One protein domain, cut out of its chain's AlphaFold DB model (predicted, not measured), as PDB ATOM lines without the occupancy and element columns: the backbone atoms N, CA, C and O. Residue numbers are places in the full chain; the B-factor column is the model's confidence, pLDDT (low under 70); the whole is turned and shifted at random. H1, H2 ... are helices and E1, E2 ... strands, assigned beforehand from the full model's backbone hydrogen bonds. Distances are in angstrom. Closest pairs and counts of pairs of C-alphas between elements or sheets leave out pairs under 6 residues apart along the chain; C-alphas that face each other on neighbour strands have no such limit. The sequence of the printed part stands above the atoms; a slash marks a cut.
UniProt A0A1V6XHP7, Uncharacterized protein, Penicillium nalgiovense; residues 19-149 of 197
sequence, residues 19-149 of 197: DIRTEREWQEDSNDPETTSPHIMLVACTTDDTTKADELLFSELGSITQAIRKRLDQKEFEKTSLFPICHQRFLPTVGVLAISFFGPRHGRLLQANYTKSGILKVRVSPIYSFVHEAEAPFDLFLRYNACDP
ATOM      1  N   ASP A  19      11.755  45.336  45.573       68.94
ATOM      2  CA  ASP A  19      11.269  44.538  44.458       68.94
ATOM      3  C   ASP A  19      11.680  43.085  44.694       68.94
ATOM      4  O   ASP A  19      12.837  42.799  45.009       68.94
ATOM      5  N   ILE A  20      10.720  42.171  44.604       63.88
ATOM      6  CA  ILE A  20      10.960  40.743  44.811       63.88
ATOM      7  C   ILE A  20      10.590  40.045  43.526       63.88
ATOM      8  O   ILE A  20       9.429  40.044  43.107       63.88
ATOM      9  N   ARG A  21      11.580  39.382  42.949       65.94
ATOM     10  CA  ARG A  21      11.392  38.519  41.805       65.94
ATOM     11  C   ARG A  21      11.532  37.073  42.254       65.94
ATOM     12  O   ARG A  21      12.583  36.631  42.710       65.94
ATOM     13  N   THR A  22      10.442  36.326  42.134       63.34
ATOM     14  CA  THR A  22      10.507  34.867  42.196       63.34
ATOM     15  C   THR A  22      11.073  34.395  40.866       63.34
ATOM     16  O   THR A  22      10.407  34.517  39.841       63.34
ATOM     17  N   GLU A  23      12.320  33.931  40.870       60.88
ATOM     18  CA  GLU A  23      12.987  33.474  39.645       60.88
ATOM     19  C   GLU A  23      12.667  32.009  39.345       60.88
ATOM     20  O   GLU A  23      12.608  31.623  38.180       60.88
ATOM     21  N   ARG A  24      12.435  31.185  40.379       64.31
ATOM     22  CA  ARG A  24      12.142  29.762  40.190       64.31
ATOM     23  C   ARG A  24      11.297  29.186  41.328       64.31
ATOM     24  O   ARG A  24      11.736  29.154  42.478       64.31
ATOM     25  N   GLU A  25      10.103  28.696  40.999       62.06
ATOM     26  CA  GLU A  25       9.409  27.677  41.795       62.06
ATOM     27  C   GLU A  25       9.676  26.332  41.132       62.06
ATOM     28  O   GLU A  25       9.326  26.122  39.972       62.06
ATOM     29  N   TRP A  26      10.331  25.428  41.849       61.62
ATOM     30  CA  TRP A  26      10.612  24.097  41.340       61.62
ATOM     31  C   TRP A  26       9.312  23.287  41.345       61.62
ATOM     32  O   TRP A  26       8.919  22.791  42.384       61.62
ATOM     33  N   GLN A  27       8.575  23.214  40.236       57.50
ATOM     34  CA  GLN A  27       7.352  22.394  40.161       57.50
ATOM     35  C   GLN A  27       7.398  21.339  39.049       57.50
ATOM     36  O   GLN A  27       6.646  20.377  39.110       57.50
ATOM     37  N   GLU A  28       8.288  21.473  38.067       53.62
ATOM     38  CA  GLU A  28       8.288  20.621  36.877       53.62
ATOM     39  C   GLU A  28       9.626  19.881  36.755       53.62
ATOM     40  O   GLU A  28      10.598  20.435  36.239       53.62
ATOM     41  N   ASP A  29       9.691  18.626  37.213       56.38
ATOM     42  CA  ASP A  29      10.649  17.695  36.615       56.38
ATOM     43  C   ASP A  29      10.075  17.270  35.260       56.38
ATOM     44  O   ASP A  29       9.053  16.588  35.173       56.38
ATOM     45  N   SER A  30      10.722  17.700  34.176       56.41
ATOM     46  CA  SER A  30      10.327  17.333  32.812       56.41
ATOM     47  C   SER A  30      10.355  15.821  32.559       56.41
ATOM     48  O   SER A  30       9.748  15.355  31.595       56.41
ATOM     49  N   ASN A  31      11.077  15.066  33.392       58.19
ATOM     50  CA  ASN A  31      11.204  13.616  33.310       58.19
ATOM     51  C   ASN A  31      10.235  12.881  34.249       58.19
ATOM     52  O   ASN A  31       9.907  11.729  33.965       58.19
ATOM     53  N   ASP A  32       9.767  13.529  35.320       60.62
ATOM     54  CA  ASP A  32       8.828  12.954  36.286       60.62
ATOM     55  C   ASP A  32       7.799  13.990  36.790       60.62
ATOM     56  O   ASP A  32       8.000  14.642  37.816       60.62
ATOM     57  N   PRO A  33       6.655  14.132  36.100       59.00
ATOM     58  CA  PRO A  33       5.622  15.099  36.464       59.00
ATOM     59  C   PRO A  33       4.922  14.797  37.802       59.00
ATOM     60  O   PRO A  33       4.162  15.639  38.277       59.00
ATOM     61  N   GLU A  34       5.147  13.626  38.410       58.00
ATOM     62  CA  GLU A  34       4.630  13.286  39.745       58.00
ATOM     63  C   GLU A  34       5.561  13.772  40.871       58.00
ATOM     64  O   GLU A  34       5.140  13.874  42.028       58.00
ATOM     65  N   THR A  35       6.815  14.118  40.554       61.22
ATOM     66  CA  THR A  35       7.781  14.633  41.529       61.22
ATOM     67  C   THR A  35       7.599  16.140  41.724       61.22
ATOM     68  O   THR A  35       8.055  16.981  40.952       61.22
ATOM     69  N   THR A  36       6.934  16.505  42.818       59.09
ATOM     70  CA  THR A  36       6.787  17.895  43.265       59.09
ATOM     71  C   THR A  36       7.997  18.325  44.091       59.09
ATOM     72  O   THR A  36       8.187  17.842  45.211       59.09
ATOM     73  N   SER A  37       8.784  19.276  43.587       63.28
ATOM     74  CA  SER A  37       9.917  19.823  44.333       63.28
ATOM     75  C   SER A  37       9.472  20.975  45.255       63.28
ATOM     76  O   SER A  37       8.846  21.945  44.839       63.28
ATOM     77  N   PRO A  38       9.739  20.918  46.559       63.59
ATOM     78  CA  PRO A  38       9.250  21.915  47.514       63.59
ATOM     79  C   PRO A  38      10.109  23.194  47.582       63.59
ATOM     80  O   PRO A  38       9.857  24.071  48.411       63.59
ATOM     81  N   HIS A  39      11.137  23.304  46.740       73.56
ATOM     82  CA  HIS A  39      12.147  24.354  46.825       73.56
ATOM     83  C   HIS A  39      11.734  25.642  46.108       73.56
ATOM     84  O   HIS A  39      11.028  25.633  45.095       73.56
ATOM     85  N   ILE A  40      12.232  26.769  46.620       80.12
ATOM     86  CA  ILE A  40      11.959  28.103  46.080       80.12
ATOM     87  C   ILE A  40      13.269  28.874  45.958       80.12
ATOM     88  O   ILE A  40      14.055  28.907  46.906       80.12
ATOM     89  N   MET A  41      13.481  29.531  44.816       84.38
ATOM     90  CA  MET A  41      14.557  30.502  44.639       84.38
ATOM     91  C   MET A  41      13.991  31.915  44.467       84.38
ATOM     92  O   MET A  41      13.144  32.173  43.605       84.38
ATOM     93  N   LEU A  42      14.470  32.834  45.303       88.00
ATOM     94  CA  LEU A  42      14.058  34.234  45.328       88.00
ATOM     95  C   LEU A  42      15.236  35.150  45.005       88.00
ATOM     96  O   LEU A  42      16.352  34.934  45.472       88.00
ATOM     97  N   VAL A  43      14.962  36.228  44.281       87.50
ATOM     98  CA  VAL A  43      15.862  37.374  44.171       87.50
ATOM     99  C   VAL A  43      15.133  38.583  44.741       87.50
ATOM    100  O   VAL A  43      14.057  38.954  44.270       87.50
ATOM    101  N   ALA A  44      15.693  39.177  45.788       86.81
ATOM    102  CA  ALA A  44      15.161  40.367  46.432       86.81
ATOM    103  C   ALA A  44      16.112  41.539  46.187       86.81
ATOM    104  O   ALA A  44      17.306  41.438  46.452       86.81
ATOM    105  N   CYS A  45      15.573  42.655  45.712       86.44
ATOM    106  CA  CYS A  45      16.309  43.889  45.478       86.44
ATOM    107  C   CYS A  45      15.695  45.002  46.327       86.44
ATOM    108  O   CYS A  45      14.498  45.278  46.235       86.44
ATOM    109  N   THR A  46      16.495  45.678  47.142       85.06
ATOM    110  CA  THR A  46      16.055  46.839  47.925       85.06
ATOM    111  C   THR A  46      17.038  47.990  47.776       85.06
ATOM    112  O   THR A  46      18.214  47.793  47.501       85.06
ATOM    113  N   THR A  47      16.560  49.219  47.942       80.06
ATOM    114  CA  THR A  47      17.429  50.405  47.950       80.06
ATOM    115  C   THR A  47      17.996  50.711  49.334       80.06
ATOM    116  O   THR A  47      18.770  51.651  49.465       80.06
ATOM    117  N   ASP A  48      17.577  49.969  50.361       77.94
ATOM    118  CA  ASP A  48      18.043  50.129  51.741       77.94
ATOM    119  C   ASP A  48      19.536  49.782  51.855       77.94
ATOM    120  O   ASP A  48      19.963  48.753  51.339       77.94
ATOM    121  N   ASP A  49      20.329  50.634  52.497       72.69
ATOM    122  CA  ASP A  49      21.767  50.448  52.720       72.69
ATOM    123  C   ASP A  49      22.133  50.272  54.203       72.69
ATOM    124  O   ASP A  49      23.312  50.191  54.543       72.69
ATOM    125  N   THR A  50      21.136  50.167  55.086       72.88
ATOM    126  CA  THR A  50      21.332  50.143  56.545       72.88
ATOM    127  C   THR A  50      21.687  48.767  57.115       72.88
ATOM    128  O   THR A  50      21.844  48.617  58.328       72.88
ATOM    129  N   THR A  51      21.847  47.756  56.259       74.44
ATOM    130  CA  THR A  51      22.086  46.365  56.662       74.44
ATOM    131  C   THR A  51      23.400  46.188  57.414       74.44
ATOM    132  O   THR A  51      24.478  46.479  56.890       74.44
ATOM    133  N   LYS A  52      23.331  45.578  58.599       80.44
ATOM    134  CA  LYS A  52      24.503  45.015  59.282       80.44
ATOM    135  C   LYS A  52      24.693  43.547  58.915       80.44
ATOM    136  O   LYS A  52      23.744  42.850  58.560       80.44
ATOM    137  N   ALA A  53      25.933  43.068  58.992       76.12
ATOM    138  CA  ALA A  53      26.284  41.712  58.567       76.12
ATOM    139  C   ALA A  53      25.514  40.610  59.325       76.12
ATOM    140  O   ALA A  53      25.214  39.569  58.743       76.12
ATOM    141  N   ASP A  54      25.175  40.855  60.588       81.00
ATOM    142  CA  ASP A  54      24.509  39.946  61.524       81.00
ATOM    143  C   ASP A  54      22.984  40.136  61.615       81.00
ATOM    144  O   ASP A  54      22.300  39.350  62.269       81.00
ATOM    145  N   GLU A  55      22.430  41.135  60.930       88.06
ATOM    146  CA  GLU A  55      21.001  41.446  60.953       88.06
ATOM    147  C   GLU A  55      20.345  41.066  59.622       88.06
ATOM    148  O   GLU A  55      20.938  41.236  58.555       88.06
ATOM    149  N   LEU A  56      19.110  40.560  59.665       88.25
ATOM    150  CA  LEU A  56      18.284  40.332  58.475       88.25
ATOM    151  C   LEU A  56      17.513  41.599  58.107       88.25
ATOM    152  O   LEU A  56      16.940  42.261  58.970       88.25
ATOM    153  N   LEU A  57      17.426  41.887  56.812       88.44
ATOM    154  CA  LEU A  57      16.547  42.933  56.313       88.44
ATOM    155  C   LEU A  57      15.087  42.493  56.413       88.44
ATOM    156  O   LEU A  57      14.741  41.333  56.164       88.44
ATOM    157  N   PHE A  58      14.198  43.454  56.662       86.12
ATOM    158  CA  PHE A  58      12.754  43.214  56.589       86.12
ATOM    159  C   PHE A  58      12.324  42.699  55.214       86.12
ATOM    160  O   PHE A  58      11.449  41.839  55.136       86.12
ATOM    161  N   SER A  59      12.954  43.187  54.140       84.81
ATOM    162  CA  SER A  59      12.695  42.712  52.781       84.81
ATOM    163  C   SER A  59      13.069  41.241  52.615       84.81
ATOM    164  O   SER A  59      12.307  40.488  52.018       84.81
ATOM    165  N   GLU A  60      14.196  40.799  53.170       89.81
ATOM    166  CA  GLU A  60      14.648  39.408  53.078       89.81
ATOM    167  C   GLU A  60      13.724  38.479  53.859       89.81
ATOM    168  O   GLU A  60      13.180  37.527  53.295       89.81
ATOM    169  N   LEU A  61      13.492  38.784  55.140       90.12
ATOM    170  CA  LEU A  61      12.642  37.964  55.997       90.12
ATOM    171  C   LEU A  61      11.202  37.937  55.475       90.12
ATOM    172  O   LEU A  61      10.612  36.866  55.359       90.12
ATOM    173  N   GLY A  62      10.659  39.095  55.091       87.50
ATOM    174  CA  GLY A  62       9.316  39.209  54.528       87.50
ATOM    175  C   GLY A  62       9.141  38.382  53.255       87.50
ATOM    176  O   GLY A  62       8.149  37.662  53.131       87.50
ATOM    177  N   SER A  63      10.125  38.416  52.350       87.38
ATOM    178  CA  SER A  63      10.119  37.615  51.116       87.38
ATOM    179  C   SER A  63      10.122  36.120  51.410       87.38
ATOM    180  O   SER A  63       9.304  35.376  50.868       87.38
ATOM    181  N   ILE A  64      11.017  35.684  52.302       89.00
ATOM    182  CA  ILE A  64      11.157  34.284  52.709       89.00
ATOM    183  C   ILE A  64       9.860  33.792  53.356       89.00
ATOM    184  O   ILE A  64       9.308  32.776  52.937       89.00
ATOM    185  N   THR A  65       9.323  34.527  54.334       87.56
ATOM    186  CA  THR A  65       8.073  34.164  55.014       87.56
ATOM    187  C   THR A  65       6.898  34.113  54.043       87.56
ATOM    188  O   THR A  65       6.080  33.196  54.116       87.56
ATOM    189  N   GLN A  66       6.804  35.061  53.109       86.06
ATOM    190  CA  GLN A  66       5.736  35.064  52.114       86.06
ATOM    191  C   GLN A  66       5.835  33.866  51.165       86.06
ATOM    192  O   GLN A  66       4.811  33.252  50.867       86.06
ATOM    193  N   ALA A  67       7.040  33.521  50.711       84.44
ATOM    194  CA  ALA A  67       7.270  32.361  49.859       84.44
ATOM    195  C   ALA A  67       6.914  31.051  50.574       84.44
ATOM    196  O   ALA A  67       6.160  30.246  50.033       84.44
ATOM    197  N   ILE A  68       7.362  30.884  51.823       83.31
ATOM    198  CA  ILE A  68       7.012  29.727  52.658       83.31
ATOM    199  C   ILE A  68       5.498  29.635  52.834       83.31
ATOM    200  O   ILE A  68       4.919  28.580  52.601       83.31
ATOM    201  N   ARG A  69       4.835  30.737  53.203       82.62
ATOM    202  CA  ARG A  69       3.381  30.750  53.397       82.62
ATOM    203  C   ARG A  69       2.638  30.355  52.125       82.62
ATOM    204  O   ARG A  69       1.762  29.504  52.186       82.62
ATOM    205  N   LYS A  70       3.015  30.924  50.977       81.56
ATOM    206  CA  LYS A  70       2.423  30.553  49.684       81.56
ATOM    207  C   LYS A  70       2.586  29.064  49.392       81.56
ATOM    208  O   LYS A  70       1.635  28.444  48.937       81.56
ATOM    209  N   ARG A  71       3.760  28.499  49.681       79.88
ATOM    210  CA  ARG A  71       4.035  27.073  49.484       79.88
ATOM    211  C   ARG A  71       3.223  26.179  50.416       79.88
ATOM    212  O   ARG A  71       2.757  25.134  49.990       79.88
ATOM    213  N   LEU A  72       3.018  26.597  51.664       77.62
ATOM    214  CA  LEU A  72       2.167  25.881  52.618       77.62
ATOM    215  C   LEU A  72       0.678  25.932  52.243       77.62
ATOM    216  O   LEU A  72      -0.051  24.995  52.552       77.62
ATOM    217  N   ASP A  73       0.236  26.999  51.573       80.44
ATOM    218  CA  ASP A  73      -1.152  27.173  51.125       80.44
ATOM    219  C   ASP A  73      -1.466  26.415  49.807       80.44
ATOM    220  O   ASP A  73      -2.627  26.344  49.394       80.44
ATOM    221  N   GLN A  74      -0.458  25.851  49.124       76.31
ATOM    222  CA  GLN A  74      -0.625  25.066  47.893       76.31
ATOM    223  C   GLN A  74      -1.026  23.615  48.213       76.31
ATOM    224  O   GLN A  74      -0.328  22.896  48.931       76.31
ATOM    225  N   LYS A  75      -2.144  23.159  47.635       75.94
ATOM    226  CA  LYS A  75      -2.746  21.845  47.938       75.94
ATOM    227  C   LYS A  75      -1.882  20.673  47.487       75.94
ATOM    228  O   LYS A  75      -1.887  19.612  48.103       75.94
ATOM    229  N   GLU A  76      -1.133  20.883  46.417       71.75
ATOM    230  CA  GLU A  76      -0.181  19.944  45.833       71.75
ATOM    231  C   GLU A  76       0.899  19.548  46.849       71.75
ATOM    232  O   GLU A  76       1.382  18.419  46.834       71.75
ATOM    233  N   PHE A  77       1.208  20.445  47.791       68.94
ATOM    234  CA  PHE A  77       2.232  20.245  48.807       68.94
ATOM    235  C   PHE A  77       1.680  19.827  50.183       68.94
ATOM    236  O   PHE A  77       2.464  19.551  51.094       68.94
ATOM    237  N   GLU A  78       0.355  19.681  50.347       65.88
ATOM    238  CA  GLU A  78      -0.270  19.239  51.612       65.88
ATOM    239  C   GLU A  78       0.286  17.894  52.106       65.88
ATOM    240  O   GLU A  78       0.368  17.642  53.310       65.88
ATOM    241  N   LYS A  79       0.655  17.013  51.168       56.12
ATOM    242  CA  LYS A  79       1.134  15.650  51.446       56.12
ATOM    243  C   LYS A  79       2.642  15.485  51.277       56.12
ATOM    244  O   LYS A  79       3.172  14.436  51.644       56.12
ATOM    245  N   THR A  80       3.335  16.481  50.731       55.03
ATOM    246  CA  THR A  80       4.774  16.391  50.472       55.03
ATOM    247  C   THR A  80       5.580  16.598  51.744       55.03
ATOM    248  O   THR A  80       5.324  17.519  52.523       55.03
ATOM    249  N   SER A  81       6.598  15.760  51.942       51.78
ATOM    250  CA  SER A  81       7.702  16.108  52.830       51.78
ATOM    251  C   SER A  81       8.464  17.250  52.149       51.78
ATOM    252  O   SER A  81       9.056  17.033  51.105       51.78
ATOM    253  N   LEU A  82       8.387  18.479  52.661       54.78
ATOM    254  CA  LEU A  82       8.871  19.698  51.999       54.78
ATOM    255  C   LEU A  82      10.415  19.776  51.792       54.78
ATOM    256  O   LEU A  82      10.928  20.785  51.318       54.78
ATOM    257  N   PHE A  83      11.160  18.707  52.068       44.22
ATOM    258  CA  PHE A  83      12.511  18.452  51.561       44.22
ATOM    259  C   PHE A  83      12.605  16.949  51.251       44.22
ATOM    260  O   PHE A  83      11.845  16.155  51.825       44.22
ATOM    261  N   PRO A  84      13.495  16.560  50.334       42.50
ATOM    262  CA  PRO A  84      13.490  15.256  49.711       42.50
ATOM    263  C   PRO A  84      13.694  14.138  50.715       42.50
ATOM    264  O   PRO A  84      14.484  14.202  51.657       42.50
ATOM    265  N   ILE A  85      12.906  13.101  50.481       34.06
ATOM    266  CA  ILE A  85      12.861  11.875  51.248       34.06
ATOM    267  C   ILE A  85      14.132  11.101  50.903       34.06
ATOM    268  O   ILE A  85      14.136  10.266  50.002       34.06
ATOM    269  N   CYS A  86      15.214  11.327  51.644       34.09
ATOM    270  CA  CYS A  86      16.181  10.256  51.805       34.09
ATOM    271  C   CYS A  86      15.469   9.145  52.594       34.09
ATOM    272  O   CYS A  86      14.694   9.422  53.515       34.09
ATOM    273  N   HIS A  87      15.650   7.892  52.185       38.34
ATOM    274  CA  HIS A  87      15.041   6.688  52.757       38.34
ATOM    275  C   HIS A  87      15.359   6.515  54.265       38.34
ATOM    276  O   HIS A  87      16.126   5.636  54.619       38.34
ATOM    277  N   GLN A  88      14.793   7.344  55.153       36.12
ATOM    278  CA  GLN A  88      14.639   7.215  56.616       36.12
ATOM    279  C   GLN A  88      14.516   8.602  57.284       36.12
ATOM    280  O   GLN A  88      15.420   9.032  57.986       36.12
ATOM    281  N   ARG A  89      13.358   9.267  57.156       41.19
ATOM    282  CA  ARG A  89      12.597   9.955  58.237       41.19
ATOM    283  C   ARG A  89      11.651  11.014  57.651       41.19
ATOM    284  O   ARG A  89      12.026  11.889  56.891       41.19
ATOM    285  N   PHE A  90      10.388  10.914  58.055       43.56
ATOM    286  CA  PHE A  90       9.222  11.670  57.583       43.56
ATOM    287  C   PHE A  90       9.104  13.089  58.192       43.56
ATOM    288  O   PHE A  90       8.159  13.357  58.943       43.56
ATOM    289  N   LEU A  91      10.012  14.027  57.906       43.88
ATOM    290  CA  LEU A  91       9.848  15.420  58.365       43.88
ATOM    291  C   LEU A  91       9.844  16.433  57.197       43.88
ATOM    292  O   LEU A  91      10.907  16.746  56.670       43.88
ATOM    293  N   PRO A  92       8.672  16.992  56.812       49.38
ATOM    294  CA  PRO A  92       8.576  18.099  55.876       49.38
ATOM    295  C   PRO A  92       9.211  19.335  56.475       49.38
ATOM    296  O   PRO A  92       8.946  19.702  57.621       49.38
ATOM    297  N   THR A  93       9.977  20.008  55.644       57.28
ATOM    298  CA  THR A  93      10.694  21.217  55.997       57.28
ATOM    299  C   THR A  93      10.722  22.092  54.741       57.28
ATOM    300  O   THR A  93      11.019  21.523  53.730       57.28
ATOM    301  N   VAL A  94      10.390  23.385  54.678       65.25
ATOM    302  CA  VAL A  94      10.411  24.149  53.394       65.25
ATOM    303  C   VAL A  94      11.767  24.794  53.157       65.25
ATOM    304  O   VAL A  94      12.290  25.451  54.057       65.25
ATOM    305  N   GLY A  95      12.302  24.655  51.943       76.19
ATOM    306  CA  GLY A  95      13.575  25.241  51.529       76.19
ATOM    307  C   GLY A  95      13.460  26.478  50.676       76.19
ATOM    308  O   GLY A  95      12.855  26.425  49.607       76.19
ATOM    309  N   VAL A  96      14.116  27.556  51.094       82.75
ATOM    310  CA  VAL A  96      14.219  28.781  50.302       82.75
ATOM    311  C   VAL A  96      15.682  29.165  50.133       82.75
ATOM    312  O   VAL A  96      16.401  29.355  51.113       82.75
ATOM    313  N   LEU A  97      16.109  29.307  48.884       88.56
ATOM    314  CA  LEU A  97      17.348  29.982  48.516       88.56
ATOM    315  C   LEU A  97      16.991  31.413  48.126       88.56
ATOM    316  O   LEU A  97      16.052  31.632  47.360       88.56
ATOM    317  N   ALA A  98      17.707  32.395  48.655       90.31
ATOM    318  CA  ALA A  98      17.480  33.786  48.310       90.31
ATOM    319  C   ALA A  98      18.792  34.510  48.019       90.31
ATOM    320  O   ALA A  98      19.781  34.371  48.738       90.31
ATOM    321  N   ILE A  99      18.773  35.318  46.966       92.38
ATOM    322  CA  ILE A  99      19.819  36.281  46.647       92.38
ATOM    323  C   ILE A  99      19.262  37.654  46.988       92.38
ATOM    324  O   ILE A  99      18.225  38.058  46.464       92.38
ATOM    325  N   SER A 100      19.934  38.358  47.886       92.38
ATOM    326  CA  SER A 100      19.534  39.685  48.334       92.38
ATOM    327  C   SER A 100      20.522  40.707  47.803       92.38
ATOM    328  O   SER A 100      21.713  40.621  48.101       92.38
ATOM    329  N   PHE A 101      20.037  41.662  47.019       91.31
ATOM    330  CA  PHE A 101      20.772  42.841  46.584       91.31
ATOM    331  C   PHE A 101      20.229  44.065  47.313       91.31
ATOM    332  O   PHE A 101      19.016  44.287  47.365       91.31
ATOM    333  N   PHE A 102      21.122  44.860  47.891       89.12
ATOM    334  CA  PHE A 102      20.748  46.024  48.680       89.12
ATOM    335  C   PHE A 102      21.774  47.151  48.593       89.12
ATOM    336  O   PHE A 102      22.938  46.960  48.218       89.12
ATOM    337  N   GLY A 103      21.318  48.358  48.910       84.19
ATOM    338  CA  GLY A 103      22.059  49.586  48.684       84.19
ATOM    339  C   GLY A 103      22.487  49.743  47.216       84.19
ATOM    340  O   GLY A 103      21.911  49.135  46.313       84.19
ATOM    341  N   PRO A 104      23.514  50.561  46.939       78.75
ATOM    342  CA  PRO A 104      23.920  50.827  45.563       78.75
ATOM    343  C   PRO A 104      24.498  49.599  44.853       78.75
ATOM    344  O   PRO A 104      24.235  49.402  43.669       78.75
ATOM    345  N   ARG A 105      25.348  48.823  45.545       87.94
ATOM    346  CA  ARG A 105      26.179  47.754  44.957       87.94
ATOM    347  C   ARG A 105      26.585  46.694  45.992       87.94
ATOM    348  O   ARG A 105      27.743  46.288  46.014       87.94
ATOM    349  N   HIS A 106      25.673  46.264  46.862       92.31
ATOM    350  CA  HIS A 106      25.938  45.184  47.818       92.31
ATOM    351  C   HIS A 106      24.944  44.039  47.664       92.31
ATOM    352  O   HIS A 106      23.844  44.207  47.136       92.31
ATOM    353  N   GLY A 107      25.333  42.861  48.133       93.06
ATOM    354  CA  GLY A 107      24.412  41.744  48.228       93.06
ATOM    355  C   GLY A 107      24.933  40.600  49.078       93.06
ATOM    356  O   GLY A 107      26.112  40.546  49.425       93.06
ATOM    357  N   ARG A 108      24.045  39.669  49.414       94.56
ATOM    358  CA  ARG A 108      24.368  38.443  50.147       94.56
ATOM    359  C   ARG A 108      23.456  37.294  49.743       94.56
ATOM    360  O   ARG A 108      22.414  37.489  49.118       94.56
ATOM    361  N   LEU A 109      23.864  36.097  50.132       93.75
ATOM    362  CA  LEU A 109      23.146  34.855  49.905       93.75
ATOM    363  C   LEU A 109      22.474  34.423  51.207       93.75
ATOM    364  O   LEU A 109      23.067  34.528  52.285       93.75
ATOM    365  N   LEU A 110      21.245  33.926  51.105       91.94
ATOM    366  CA  LEU A 110      20.480  33.428  52.237       91.94
ATOM    367  C   LEU A 110      19.922  32.048  51.933       91.94
ATOM    368  O   LEU A 110      19.326  31.823  50.885       91.94
ATOM    369  N   GLN A 111      20.032  31.152  52.902       89.12
ATOM    370  CA  GLN A 111      19.363  29.862  52.875       89.12
ATOM    371  C   GLN A 111      18.428  29.776  54.071       89.12
ATOM    372  O   GLN A 111      18.868  29.851  55.218       89.12
ATOM    373  N   ALA A 112      17.141  29.609  53.804       87.50
ATOM    374  CA  ALA A 112      16.117  29.482  54.821       87.50
ATOM    375  C   ALA A 112      15.464  28.103  54.789       87.50
ATOM    376  O   ALA A 112      15.276  27.485  53.739       87.50
ATOM    377  N   ASN A 113      15.133  27.634  55.982       82.81
ATOM    378  CA  ASN A 113      14.601  26.317  56.248       82.81
ATOM    379  C   ASN A 113      13.474  26.449  57.280       82.81
ATOM    380  O   ASN A 113      13.706  26.950  58.381       82.81
ATOM    381  N   TYR A 114      12.254  26.056  56.915       80.94
ATOM    382  CA  TYR A 114      11.093  26.125  57.805       80.94
ATOM    383  C   TYR A 114      10.632  24.735  58.212       80.94
ATOM    384  O   TYR A 114      10.148  23.976  57.376       80.94
ATOM    385  N   THR A 115      10.771  24.396  59.486       74.56
ATOM    386  CA  THR A 115      10.476  23.058  60.004       74.56
ATOM    387  C   THR A 115       8.999  22.904  60.387       74.56
ATOM    388  O   THR A 115       8.295  23.875  60.672       74.56
ATOM    389  N   LYS A 116       8.519  21.656  60.504       68.12
ATOM    390  CA  LYS A 116       7.189  21.346  61.077       68.12
ATOM    391  C   LYS A 116       6.944  21.915  62.477       68.12
ATOM    392  O   LYS A 116       5.790  22.121  62.840       68.12
ATOM    393  N   SER A 117       7.994  22.102  63.278       74.25
ATOM    394  CA  SER A 117       7.882  22.688  64.622       74.25
ATOM    395  C   SER A 117       7.552  24.185  64.579       74.25
ATOM    396  O   SER A 117       7.301  24.784  65.622       74.25
ATOM    397  N   GLY A 118       7.508  24.781  63.383       76.81
ATOM    398  CA  GLY A 118       7.232  26.194  63.168       76.81
ATOM    399  C   GLY A 118       8.474  27.075  63.286       76.81
ATOM    400  O   GLY A 118       8.343  28.297  63.339       76.81
ATOM    401  N   ILE A 119       9.666  26.474  63.334       83.31
ATOM    402  CA  ILE A 119      10.935  27.187  63.473       83.31
ATOM    403  C   ILE A 119      11.476  27.521  62.082       83.31
ATOM    404  O   ILE A 119      11.644  26.649  61.230       83.31
ATOM    405  N   LEU A 120      11.772  28.802  61.864       85.88
ATOM    406  CA  LEU A 120      12.462  29.290  60.673       85.88
ATOM    407  C   LEU A 120      13.955  29.445  60.982       85.88
ATOM    408  O   LEU A 120      14.346  30.364  61.702       85.88
ATOM    409  N   LYS A 121      14.792  28.569  60.425       87.75
ATOM    410  CA  LYS A 121      16.256  28.686  60.483       87.75
ATOM    411  C   LYS A 121      16.739  29.405  59.224       87.75
ATOM    412  O   LYS A 121      16.443  28.960  58.117       87.75
ATOM    413  N   VAL A 122      17.480  30.503  59.378       88.44
ATOM    414  CA  VAL A 122      18.057  31.265  58.257       88.44
ATOM    415  C   VAL A 122      19.570  31.325  58.418       88.44
ATOM    416  O   VAL A 122      20.074  31.743  59.456       88.44
ATOM    417  N   ARG A 123      20.294  30.906  57.383       89.00
ATOM    418  CA  ARG A 123      21.739  31.088  57.247       89.00
ATOM    419  C   ARG A 123      21.998  32.222  56.273       89.00
ATOM    420  O   ARG A 123      21.381  32.273  55.212       89.00
ATOM    421  N   VAL A 124      22.925  33.098  56.632       91.38
ATOM    422  CA  VAL A 124      23.315  34.265  55.842       91.38
ATOM    423  C   VAL A 124      24.802  34.212  55.541       91.38
ATOM    424  O   VAL A 124      25.609  33.880  56.409       91.38
ATOM    425  N   SER A 125      25.171  34.529  54.303       92.44
ATOM    426  CA  SER A 125      26.562  34.805  53.960       92.44
ATOM    427  C   SER A 125      26.980  36.191  54.472       92.44
ATOM    428  O   SER A 125      26.120  37.022  54.786       92.44
ATOM    429  N   PRO A 126      28.288  36.501  54.466       92.88
ATOM    430  CA  PRO A 126      28.754  37.877  54.563       92.88
ATOM    431  C   PRO A 126      28.134  38.769  53.482       92.88
ATOM    432  O   PRO A 126      27.635  38.289  52.458       92.88
ATOM    433  N   ILE A 127      28.206  40.079  53.711       93.06
ATOM    434  CA  ILE A 127      27.848  41.085  52.715       93.06
ATOM    435  C   ILE A 127      28.999  41.201  51.719       93.06
ATOM    436  O   ILE A 127      30.139  41.460  52.101       93.06
ATOM    437  N   TYR A 128      28.686  41.033  50.442       93.69
ATOM    438  CA  TYR A 128      29.628  41.180  49.348       93.69
ATOM    439  C   TYR A 128      29.451  42.527  48.654       93.69
ATOM    440  O   TYR A 128      28.332  43.021  48.490       93.69
ATOM    441  N   SER A 129      30.572  43.105  48.228       92.00
ATOM    442  CA  SER A 129      30.611  44.342  47.454       92.00
ATOM    443  C   SER A 129      30.696  44.037  45.964       92.00
ATOM    444  O   SER A 129      31.497  43.218  45.525       92.00
ATOM    445  N   PHE A 130      29.888  44.747  45.186       92.19
ATOM    446  CA  PHE A 130      29.904  44.781  43.725       92.19
ATOM    447  C   PHE A 130      30.374  46.150  43.209       92.19
ATOM    448  O   PHE A 130      30.121  46.523  42.066       92.19
ATOM    449  N   VAL A 131      31.023  46.951  44.065       90.19
ATOM    450  CA  VAL A 131      31.539  48.279  43.701       90.19
ATOM    451  C   VAL A 131      32.652  48.169  42.659       90.19
ATOM    452  O   VAL A 131      32.661  48.944  41.698       90.19
ATOM    453  N   HIS A 132      33.550  47.200  42.840       91.25
ATOM    454  CA  HIS A 132      34.692  46.945  41.972       91.25
ATOM    455  C   HIS A 132      34.593  45.547  41.365       91.25
ATOM    456  O   HIS A 132      34.501  44.559  42.085       91.25
ATOM    457  N   GLU A 133      34.650  45.466  40.037       88.31
ATOM    458  CA  GLU A 133      34.493  44.208  39.296       88.31
ATOM    459  C   GLU A 133      35.520  43.143  39.701       88.31
ATOM    460  O   GLU A 133      35.168  41.978  39.839       88.31
ATOM    461  N   ALA A 134      36.767  43.548  39.962       89.44
ATOM    462  CA  ALA A 134      37.849  42.639  40.338       89.44
ATOM    463  C   ALA A 134      37.645  41.948  41.704       89.44
ATOM    464  O   ALA A 134      38.216  40.887  41.940       89.44
ATOM    465  N   GLU A 135      36.851  42.546  42.595       88.94
ATOM    466  CA  GLU A 135      36.572  42.032  43.946       88.94
ATOM    467  C   GLU A 135      35.177  41.403  44.047       88.94
ATOM    468  O   GLU A 135      34.870  40.688  45.004       88.94
ATOM    469  N   ALA A 136      34.322  41.674  43.061       92.75
ATOM    470  CA  ALA A 136      32.936  41.259  43.057       92.75
ATOM    471  C   ALA A 136      32.821  39.740  42.846       92.75
ATOM    472  O   ALA A 136      33.302  39.205  41.842       92.75
ATOM    473  N   PRO A 137      32.120  39.013  43.732       94.00
ATOM    474  CA  PRO A 137      32.009  37.561  43.653       94.00
ATOM    475  C   PRO A 137      30.911  37.136  42.666       94.00
ATOM    476  O   PRO A 137      30.015  36.364  43.009       94.00
ATOM    477  N   PHE A 138      30.959  37.639  41.428       91.88
ATOM    478  CA  PHE A 138      29.958  37.347  40.396       91.88
ATOM    479  C   PHE A 138      29.778  35.849  40.185       91.88
ATOM    480  O   PHE A 138      28.653  35.360  40.178       91.88
ATOM    481  N   ASP A 139      30.883  35.114  40.077       92.88
ATOM    482  CA  ASP A 139      30.859  33.671  39.858       92.88
ATOM    483  C   ASP A 139      30.162  32.914  41.003       92.88
ATOM    484  O   ASP A 139      29.399  31.985  40.754       92.88
ATOM    485  N   LEU A 140      30.338  33.350  42.257       92.19
ATOM    486  CA  LEU A 140      29.641  32.762  43.405       92.19
ATOM    487  C   LEU A 140      28.124  32.971  43.301       92.19
ATOM    488  O   LEU A 140      27.363  32.027  43.494       92.19
ATOM    489  N   PHE A 141      27.685  34.191  42.982       92.50
ATOM    490  CA  PHE A 141      26.262  34.520  42.864       92.50
ATOM    491  C   PHE A 141      25.617  33.832  41.660       92.50
ATOM    492  O   PHE A 141      24.503  33.328  41.768       92.50
ATOM    493  N   LEU A 142      26.323  33.762  40.527       90.31
ATOM    494  CA  LEU A 142      25.861  33.057  39.335       90.31
ATOM    495  C   LEU A 142      25.750  31.555  39.584       90.31
ATOM    496  O   LEU A 142      24.729  30.969  39.233       90.31
ATOM    497  N   ARG A 143      26.749  30.944  40.236       88.50
ATOM    498  CA  ARG A 143      26.681  29.535  40.638       88.50
ATOM    499  C   ARG A 143      25.526  29.293  41.591       88.50
ATOM    500  O   ARG A 143      24.749  28.390  41.335       88.50
ATOM    501  N   TYR A 144      25.361  30.131  42.612       86.88
ATOM    502  CA  TYR A 144      24.250  30.018  43.556       86.88
ATOM    503  C   TYR A 144      22.879  30.143  42.872       86.88
ATOM    504  O   TYR A 144      21.970  29.378  43.169       86.88
ATOM    505  N   ASN A 145      22.736  31.060  41.910       84.81
ATOM    506  CA  ASN A 145      21.516  31.222  41.113       84.81
ATOM    507  C   ASN A 145      21.259  30.050  40.145       84.81
ATOM    508  O   ASN A 145      20.125  29.795  39.750       84.81
ATOM    509  N   ALA A 146      22.321  29.366  39.724       82.50
ATOM    510  CA  ALA A 146      22.259  28.179  38.879       82.50
ATOM    511  C   ALA A 146      22.228  26.873  39.686       82.50
ATOM    512  O   ALA A 146      22.211  25.803  39.083       82.50
ATOM    513  N   CYS A 147      22.259  26.938  41.022       76.00
ATOM    514  CA  CYS A 147      22.213  25.753  41.859       76.00
ATOM    515  C   CYS A 147      20.825  25.126  41.811       76.00
ATOM    516  O   CYS A 147      19.813  25.777  42.093       76.00
ATOM    517  N   ASP A 148      20.826  23.825  41.568       68.69
ATOM    518  CA  ASP A 148      19.655  22.995  41.743       68.69
ATOM    519  C   ASP A 148      19.686  22.454  43.178       68.69
ATOM    520  O   ASP A 148      20.738  21.997  43.646       68.69
ATOM    521  N   PRO A 149      18.580  22.557  43.923       63.84
ATOM    522  CA  PRO A 149      18.496  21.944  45.237       63.84
ATOM    523  C   PRO A 149      18.711  20.435  45.088       63.84
ATOM    524  O   PRO A 149      18.083  19.798  44.246       63.84
TER     525      PRO A 149
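This is residues 19 to 149 of the 197 residues of an uncharacterized protein of Penicillium nalgiovense (UniProt A0A1V6XHP7). A twisted sheet of five strands curls round one long helix, H1, on one face, while the short helix H2 lies over the opposite face. The long links of residues 26 to 39 and 73 to 92 loop out toward one end of the sheet. The printed part has 131 residues, with two named helices and five named strands in the order E1, E2, H1, E3, E4, E5, H2; the sheet runs E1, E2, E3, E4, E5 and is mixed, with E2 and E3 parallel and the other neighbours antiparallel. The class is mixed, helices and strands, with under half of the residues in named elements. The whole is compact, with a radius of gyration of the C-alphas of 15.7 A and spans of 45 by 31 by 27 A.

E1, residues 19 to 25, begins with C-alpha 19 at (11.269, 44.538, 44.458). E2 follows at residues 40 to 46. H1, residues 58 to 72, is 20.7 A long and begins with C-alpha 58 at (12.754, 43.214, 56.589). E3, residues 93 to 102, is 27.7 A long and E4, residues 106 to 115, 29.6 A. E5 is residues 120 to 124. H2, residues 138 to 145, is 10.5 A long and ends with C-alpha 145 at (21.516, 31.222, 41.113).

E1 and E2 form an antiparallel hairpin, with N 21 and O 43 2.8 A apart. E2 and E3 are parallel, at 25 degrees, with N 44 and O 99 at 2.8 A; with H1 they make a strand-helix-strand unit, two parallel neighbour strands with a helix between, whose crossover is right-handed. E3, E4 and E5 form a meander, each strand the antiparallel neighbour of the one before; N 98 and O 110 are 2.8 A apart, and so are N 113 and O 121. The edge strands are E1 and E5. H1 is on the sheet; its closest C-alphas to E3 are those of Ile 68 and Val 94, 6.6 A apart. H2 is on the opposite face at a height over the sheet of 9.7 A, along the strands at 26 degrees to E3 on the local plane; the closest C-alphas of the two are those of Ile 99 and Phe 141, 7.7 A apart. H1 and H2 are apart. In both helices every O i to N i+4 pair is within hydrogen-bond range.

The C-alphas farthest apart, those of Lys 79 and Ala 134, are 46.9 A apart. The printed part has no cut. The links E1 to E2, E2 to H1, H1 to E3 and E5 to H2 are long. The mean pLDDT of the printed part is 76.5, and residues 19 to 38, 77 to 94, 116 and 148 to 149 are under 70.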